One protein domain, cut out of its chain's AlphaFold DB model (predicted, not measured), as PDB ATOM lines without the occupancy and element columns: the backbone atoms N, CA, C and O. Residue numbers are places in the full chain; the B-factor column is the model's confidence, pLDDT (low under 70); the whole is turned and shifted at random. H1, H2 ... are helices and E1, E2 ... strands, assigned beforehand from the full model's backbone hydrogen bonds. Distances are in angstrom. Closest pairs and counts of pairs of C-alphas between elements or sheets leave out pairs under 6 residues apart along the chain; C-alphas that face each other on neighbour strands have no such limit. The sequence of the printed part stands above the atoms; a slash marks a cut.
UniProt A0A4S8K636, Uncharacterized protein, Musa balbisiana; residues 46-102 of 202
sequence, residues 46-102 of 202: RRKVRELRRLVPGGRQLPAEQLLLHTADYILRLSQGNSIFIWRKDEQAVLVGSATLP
ATOM      1  N   ARG A  46      -9.451  -5.897 -39.873       80.06
ATOM      2  CA  ARG A  46      -8.241  -6.163 -39.077       80.06
ATOM      3  C   ARG A  46      -7.001  -6.345 -39.950       80.06
ATOM      4  O   ARG A  46      -5.919  -5.931 -39.540       80.06
ATOM      5  N   ARG A  47      -7.146  -6.939 -41.138       84.38
ATOM      6  CA  ARG A  47      -6.065  -7.060 -42.122       84.38
ATOM      7  C   ARG A  47      -5.692  -5.692 -42.689       84.38
ATOM      8  O   ARG A  47      -4.518  -5.354 -42.657       84.38
ATOM      9  N   LYS A  48      -6.675  -4.875 -43.085       81.81
ATOM     10  CA  LYS A  48      -6.445  -3.500 -43.566       81.81
ATOM     11  C   LYS A  48      -5.768  -2.616 -42.515       81.81
ATOM     12  O   LYS A  48      -4.785  -1.960 -42.822       81.81
ATOM     13  N   VAL A  49      -6.219  -2.662 -41.261       86.69
ATOM     14  CA  VAL A  49      -5.568  -1.948 -40.148       86.69
ATOM     15  C   VAL A  49      -4.133  -2.441 -39.955       86.69
ATOM     16  O   VAL A  49      -3.239  -1.637 -39.726       86.69
ATOM     17  N   ARG A  50      -3.876  -3.748 -40.085       87.38
ATOM     18  CA  ARG A  50      -2.520  -4.305 -39.985       87.38
ATOM     19  C   ARG A  50      -1.605  -3.836 -41.118       87.38
ATOM     20  O   ARG A  50      -0.447  -3.550 -40.834       87.38
ATOM     21  N   GLU A  51      -2.108  -3.737 -42.345       87.31
ATOM     22  CA  GLU A  51      -1.340  -3.160 -43.457       87.31
ATOM     23  C   GLU A  51      -1.096  -1.665 -43.241       87.31
ATOM     24  O   GLU A  51       0.038  -1.207 -43.341       87.31
ATOM     25  N   LEU A  52      -2.110  -0.914 -42.803       87.31
ATOM     26  CA  LEU A  52      -1.964   0.511 -42.499       87.31
ATOM     27  C   LEU A  52      -0.891   0.756 -41.420       87.31
ATOM     28  O   LEU A  52      -0.072   1.662 -41.541       87.31
ATOM     29  N   ARG A  53      -0.808  -0.118 -40.408       90.62
ATOM     30  CA  ARG A  53       0.254  -0.087 -39.385       90.62
ATOM     31  C   ARG A  53       1.663  -0.336 -39.926       90.62
ATOM     32  O   ARG A  53       2.623   0.014 -39.243       90.62
ATOM     33  N   ARG A  54       1.803  -0.999 -41.077       90.44
ATOM     34  CA  ARG A  54       3.100  -1.235 -41.735       90.44
ATOM     35  C   ARG A  54       3.519  -0.052 -42.598       90.44
ATOM     36  O   ARG A  54       4.710   0.214 -42.678       90.44
ATOM     37  N   LEU A  55       2.552   0.632 -43.202       88.38
ATOM     38  CA  LEU A  55       2.786   1.752 -44.115       88.38
ATOM     39  C   LEU A  55       3.047   3.070 -43.382       88.38
ATOM     40  O   LEU A  55       3.805   3.905 -43.864       88.38
ATOM     41  N   VAL A  56       2.418   3.266 -42.224       88.12
ATOM     42  CA  VAL A  56       2.526   4.521 -41.480       88.12
ATOM     43  C   VAL A  56       3.734   4.469 -40.538       88.12
ATOM     44  O   VAL A  56       3.781   3.590 -39.666       88.12
ATOM     45  N   PRO A  57       4.691   5.413 -40.638       87.31
ATOM     46  CA  PRO A  57       5.805   5.511 -39.700       87.31
ATOM     47  C   PRO A  57       5.297   5.653 -38.258       87.31
ATOM     48  O   PRO A  57       4.471   6.515 -37.954       87.31
ATOM     49  N   GLY A  58       5.749   4.768 -37.364       90.19
ATOM     50  CA  GLY A  58       5.269   4.704 -35.973       90.19
ATOM     51  C   GLY A  58       3.892   4.044 -35.784       90.19
ATOM     52  O   GLY A  58       3.440   3.873 -34.655       90.19
ATOM     53  N   GLY A  59       3.233   3.592 -36.857       88.75
ATOM     54  CA  GLY A  59       1.880   3.028 -36.812       88.75
ATOM     55  C   GLY A  59       1.756   1.682 -36.089       88.75
ATOM     56  O   GLY A  59       0.676   1.347 -35.603       88.75
ATOM     57  N   ARG A  60       2.839   0.901 -35.959       87.88
ATOM     58  CA  ARG A  60       2.797  -0.452 -35.359       87.88
ATOM     59  C   ARG A  60       2.278  -0.484 -33.920       87.88
ATOM     60  O   ARG A  60       1.624  -1.458 -33.552       87.88
ATOM     61  N   GLN A  61       2.564   0.552 -33.139       90.25
ATOM     62  CA  GLN A  61       2.259   0.615 -31.705       90.25
ATOM     63  C   GLN A  61       0.933   1.337 -31.420       90.25
ATOM     64  O   GLN A  61       0.408   1.247 -30.314       90.25
ATOM     65  N   LEU A  62       0.353   2.009 -32.422       88.94
ATOM     66  CA  LEU A  62      -0.834   2.832 -32.229       88.94
ATOM     67  C   LEU A  62      -2.131   1.999 -32.211       88.94
ATOM     68  O   LEU A  62      -2.323   1.096 -33.047       88.94
ATOM     69  N   PRO A  63      -3.075   2.305 -31.300       90.31
ATOM     70  CA  PRO A  63      -4.424   1.754 -31.353       90.31
ATOM     71  C   PRO A  63      -5.119   2.191 -32.649       90.31
ATOM     72  O   PRO A  63      -4.786   3.216 -33.236       90.31
ATOM     73  N   ALA A  64      -6.083   1.396 -33.125       84.69
ATOM     74  CA  ALA A  64      -6.687   1.588 -34.449       84.69
ATOM     75  C   ALA A  64      -7.315   2.982 -34.647       84.69
ATOM     76  O   ALA A  64      -7.265   3.522 -35.747       84.69
ATOM     77  N   GLU A  65      -7.861   3.575 -33.585       84.12
ATOM     78  CA  GLU A  65      -8.460   4.914 -33.613       84.12
ATOM     79  C   GLU A  65      -7.408   6.010 -33.826       84.12
ATOM     80  O   GLU A  65      -7.569   6.868 -34.691       84.12
ATOM     81  N   GLN A  66      -6.291   5.942 -33.096       91.12
ATOM     82  CA  GLN A  66      -5.186   6.895 -33.239       91.12
ATOM     83  C   GLN A  66      -4.409   6.677 -34.537       91.12
ATOM     84  O   GLN A  66      -3.897   7.631 -35.111       91.12
ATOM     85  N   LEU A  67      -4.362   5.437 -35.033       92.12
ATOM     86  CA  LEU A  67      -3.723   5.112 -36.302       92.12
ATOM     87  C   LEU A  67      -4.358   5.881 -37.463       92.12
ATOM     88  O   LEU A  67      -3.631   6.385 -38.308       92.12
ATOM     89  N   LEU A  68      -5.689   5.994 -37.503       88.12
ATOM     90  CA  LEU A  68      -6.382   6.718 -38.572       88.12
ATOM     91  C   LEU A  68      -6.075   8.217 -38.543       88.12
ATOM     92  O   LEU A  68      -5.782   8.795 -39.586       88.12
ATOM     93  N   LEU A  69      -6.088   8.827 -37.355       89.88
ATOM     94  CA  LEU A  69      -5.750  10.242 -37.193       89.88
ATOM     95  C   LEU A  69      -4.290  10.510 -37.586       89.88
ATOM     96  O   LEU A  69      -4.020  11.384 -38.402       89.88
ATOM     97  N   HIS A  70      -3.369   9.676 -37.103       89.50
ATOM     98  CA  HIS A  70      -1.947   9.763 -37.446       89.50
ATOM     99  C   HIS A  70      -1.690   9.530 -38.942       89.50
ATOM    100  O   HIS A  70      -0.806  10.148 -39.528       89.50
ATOM    101  N   THR A  71      -2.496   8.679 -39.587       89.19
ATOM    102  CA  THR A  71      -2.463   8.481 -41.046       89.19
ATOM    103  C   THR A  71      -2.895   9.749 -41.781       89.19
ATOM    104  O   THR A  71      -2.241  10.132 -42.747       89.19
ATOM    105  N   ALA A  72      -3.957  10.420 -41.327       87.06
ATOM    106  CA  ALA A  72      -4.405  11.678 -41.921       87.06
ATOM    107  C   ALA A  72      -3.324  12.765 -41.804       87.06
ATOM    108  O   ALA A  72      -2.979  13.394 -42.804       87.06
ATOM    109  N   ASP A  73      -2.707  12.905 -40.628       88.12
ATOM    110  CA  ASP A  73      -1.601  13.845 -40.406       88.12
ATOM    111  C   ASP A  73      -0.356  13.498 -41.240       88.12
ATOM    112  O   ASP A  73       0.414  14.376 -41.636       88.12
ATOM    113  N   TYR A  74      -0.119  12.212 -41.507       86.12
ATOM    114  CA  TYR A  74       0.973  11.770 -42.374       86.12
ATOM    115  C   TYR A  74       0.705  12.100 -43.849       86.12
ATOM    116  O   TYR A  74       1.584  12.639 -44.515       86.12
ATOM    117  N   ILE A  75      -0.516  11.868 -44.338       86.12
ATOM    118  CA  ILE A  75      -0.925  12.249 -45.700       86.12
ATOM    119  C   ILE A  75      -0.833  13.765 -45.886       86.12
ATOM    120  O   ILE A  75      -0.333  14.219 -46.911       86.12
ATOM    121  N   LEU A  76      -1.253  14.555 -44.894       83.44
ATOM    122  CA  LEU A  76      -1.138  16.015 -44.946       83.44
ATOM    123  C   LEU A  76       0.321  16.469 -45.045       83.44
ATOM    124  O   LEU A  76       0.634  17.317 -45.876       83.44
ATOM    125  N   ARG A  77       1.225  15.865 -44.266       83.06
ATOM    126  CA  ARG A  77       2.666  16.155 -44.351       83.06
ATOM    127  C   ARG A  77       3.260  15.783 -45.710       83.06
ATOM    128  O   ARG A  77       4.043  16.556 -46.251       83.06
ATOM    129  N   LEU A  78       2.866  14.643 -46.278       80.06
ATOM    130  CA  LEU A  78       3.284  14.239 -47.626       80.06
ATOM    131  C   LEU A  78       2.737  15.179 -48.709       80.06
ATOM    132  O   LEU A  78       3.440  15.486 -49.663       80.06
ATOM    133  N   SER A  79       1.503  15.655 -48.544       73.75
ATOM    134  CA  SER A  79       0.850  16.584 -49.471       73.75
ATOM    135  C   SER A  79       1.490  17.977 -49.449       73.75
ATOM    136  O   SER A  79       1.638  18.609 -50.490       73.75
ATOM    137  N   GLN A  80       1.914  18.446 -48.272       76.62
ATOM    138  CA  GLN A  80       2.584  19.742 -48.114       76.62
ATOM    139  C   GLN A  80       4.031  19.726 -48.622       76.62
ATOM    140  O   GLN A  80       4.542  20.749 -49.071       76.62
ATOM    141  N   GLY A  81       4.699  18.576 -48.567       67.06
ATOM    142  CA  GLY A  81       6.040  18.410 -49.109       67.06
ATOM    143  C   GLY A  81       6.016  17.859 -50.528       67.06
ATOM    144  O   GLY A  81       6.407  16.715 -50.660       67.06
ATOM    145  N   ASN A  82       5.552  18.633 -51.526       55.91
ATOM    146  CA  ASN A  82       5.663  18.506 -53.008       55.91
ATOM    147  C   ASN A  82       6.241  17.205 -53.632       55.91
ATOM    148  O   ASN A  82       6.980  17.251 -54.619       55.91
ATOM    149  N   SER A  83       5.913  16.037 -53.098       53.62
ATOM    150  CA  SER A  83       6.536  14.766 -53.435       53.62
ATOM    151  C   SER A  83       5.428  13.801 -53.795       53.62
ATOM    152  O   SER A  83       4.784  13.190 -52.940       53.62
ATOM    153  N   ILE A  84       5.175  13.705 -55.096       50.19
ATOM    154  CA  ILE A  84       4.196  12.789 -55.662       50.19
ATOM    155  C   ILE A  84       4.798  11.385 -55.588       50.19
ATOM    156  O   ILE A  84       5.668  11.004 -56.371       50.19
ATOM    157  N   PHE A  85       4.328  10.602 -54.623       51.50
ATOM    158  CA  PHE A  85       4.606   9.172 -54.571       51.50
ATOM    159  C   PHE A  85       3.460   8.428 -55.248       51.50
ATOM    160  O   PHE A  85       2.362   8.315 -54.697       51.50
ATOM    161  N   ILE A  86       3.715   7.915 -56.451       48.62
ATOM    162  CA  ILE A  86       2.792   6.991 -57.109       48.62
ATOM    163  C   ILE A  86       2.992   5.622 -56.459       48.62
ATOM    164  O   ILE A  86       4.038   4.989 -56.604       48.62
ATOM    165  N   TRP A  87       1.981   5.174 -55.718       40.50
ATOM    166  CA  TRP A  87       1.980   3.860 -55.087       40.50
ATOM    167  C   TRP A  87       1.617   2.786 -56.109       40.50
ATOM    168  O   TRP A  87       0.484   2.719 -56.586       40.50
ATOM    169  N   ARG A  88       2.586   1.924 -56.433       39.41
ATOM    170  CA  ARG A  88       2.348   0.681 -57.172       39.41
ATOM    171  C   ARG A  88       2.121  -0.450 -56.171       39.41
ATOM    172  O   ARG A  88       2.765  -0.503 -55.129       39.41
ATOM    173  N   LYS A  89       1.209  -1.364 -56.506       40.47
ATOM    174  CA  LYS A  89       0.822  -2.535 -55.697       40.47
ATOM    175  C   LYS A  89       1.995  -3.478 -55.367       40.47
ATOM    176  O   LYS A  89       1.890  -4.276 -54.441       40.47
ATOM    177  N   ASP A  90       3.108  -3.326 -56.076       37.53
ATOM    178  CA  ASP A  90       4.298  -4.163 -55.986       37.53
ATOM    179  C   ASP A  90       5.406  -3.412 -55.220       37.53
ATOM    180  O   ASP A  90       6.364  -2.926 -55.807       37.53
ATOM    181  N   GLU A  91       5.198  -3.233 -53.912       48.00
ATOM    182  CA  GLU A  91       6.186  -2.892 -52.863       48.00
ATOM    183  C   GLU A  91       7.311  -1.870 -53.164       48.00
ATOM    184  O   GLU A  91       8.343  -1.894 -52.497       48.00
ATOM    185  N   GLN A  92       7.140  -0.918 -54.087       36.06
ATOM    186  CA  GLN A  92       8.091   0.185 -54.272       36.06
ATOM    187  C   GLN A  92       7.379   1.523 -54.487       36.06
ATOM    188  O   GLN A  92       6.555   1.682 -55.390       36.06
ATOM    189  N   ALA A  93       7.724   2.500 -53.647       39.25
ATOM    190  CA  ALA A  93       7.351   3.894 -53.827       39.25
ATOM    191  C   ALA A  93       8.351   4.537 -54.795       39.25
ATOM    192  O   ALA A  93       9.511   4.751 -54.445       39.25
ATOM    193  N   VAL A  94       7.913   4.820 -56.020       40.81
ATOM    194  CA  VAL A  94       8.728   5.539 -57.004       40.81
ATOM    195  C   VAL A  94       8.478   7.035 -56.821       40.81
ATOM    196  O   VAL A  94       7.336   7.492 -56.902       40.81
ATOM    197  N   LEU A  95       9.546   7.786 -56.540       41.09
ATOM    198  CA  LEU A  95       9.532   9.246 -56.461       41.09
ATOM    199  C   LEU A  95       9.404   9.798 -57.887       41.09
ATOM    200  O   LEU A  95      10.355   9.720 -58.664       41.09
ATOM    201  N   VAL A  96       8.235  10.326 -58.249       41.25
ATOM    202  CA  VAL A  96       8.044  11.016 -59.531       41.25
ATOM    203  C   VAL A  96       8.013  12.511 -59.239       41.25
ATOM    204  O   VAL A  96       7.285  12.969 -58.363       41.25
ATOM    205  N   GLY A  97       8.901  13.238 -59.914       39.16
ATOM    206  CA  GLY A  97       9.280  14.609 -59.600       39.16
ATOM    207  C   GLY A  97       8.141  15.625 -59.498       39.16
ATOM    208  O   GLY A  97       7.030  15.435 -59.990       39.16
ATOM    209  N   SER A  98       8.505  16.732 -58.850       43.50
ATOM    210  CA  SER A  98       7.755  17.973 -58.665       43.50
ATOM    211  C   SER A  98       6.994  18.396 -59.926       43.50
ATOM    212  O   SER A  98       7.570  18.914 -60.879       43.50
ATOM    213  N   ALA A  99       5.680  18.197 -59.911       38.72
ATOM    214  CA  ALA A  99       4.759  18.847 -60.826       38.72
ATOM    215  C   ALA A  99       3.502  19.220 -60.039       38.72
ATOM    216  O   ALA A  99       2.861  18.381 -59.410       38.72
ATOM    217  N   THR A 100       3.190  20.509 -60.037       44.62
ATOM    218  CA  THR A 100       2.041  21.145 -59.393       44.62
ATOM    219  C   THR A 100       0.724  20.593 -59.940       44.62
ATOM    220  O   THR A 100       0.169  21.137 -60.890       44.62
ATOM    221  N   LEU A 101       0.215  19.509 -59.353       41.78
ATOM    222  CA  LEU A 101      -1.149  19.019 -59.556       41.78
ATOM    223  C   LEU A 101      -1.721  18.510 -58.221       41.78
ATOM    224  O   LEU A 101      -0.982  17.945 -57.411       41.78
ATOM    225  N   PRO A 102      -3.025  18.715 -57.954       44.44
ATOM    226  CA  PRO A 102      -3.604  18.482 -56.638       44.44
ATOM    227  C   PRO A 102      -3.707  16.981 -56.348       44.44
ATOM    228  O   PRO A 102      -4.604  16.286 -56.824       44.44
TER     229      PRO A 102
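What this domain is: This is residues 46 to 102 of the 202 residues of an uncharacterized protein of Musa balbisiana (UniProt A0A4S8K636). A small two-stranded hairpin, E1 and E2, rises from the far end of one long helix, H2, while the short helix H1 sits over the beginning of H2 on the same side, apart from the hairpin. The 57 printed residues hold H1, H2, E1 and E2 in that order, a mixed class with an antiparallel sheet, E1 - E2. The whole is only just loose, close to compact, with a radius of gyration of the C-alphas of 12.7 A and spans of 35 by 24 by 16 A.

Where its parts are: E1 is residues 84 to 87 and E2 residues 93 to 96, ending at C-alpha 96 (8.044, 11.016, -59.531). H2, residues 64 to 80, is 24.5 A long; H1, residues 46 to 55, is 14.5 A and begins at C-alpha 46 (-8.241, -6.163, -39.077).

How they stand to each other: In the E1 and E2 hairpin, N 96 and O 84 are within hydrogen-bond range at 3.3 A. H1 and H2 only just touch, with 3 pairs of C-alphas within 8 A, through residues 64 to 67 of H2 alone; the closest C-alphas, of Val 49 and Ala 64, are 6.8 A apart. They run the same way at a steep tilt of 38 degrees, only just past shallow. Every O i to N i+4 pair is within hydrogen-bond range in H1, and 12 of 13 in H2.

The domain as a whole: The farthest C-alphas, of Arg 46 and Ala 99, are 35.6 A apart. The printed part has no cut and no long link. Residues 81 to 102 have pLDDT under 70.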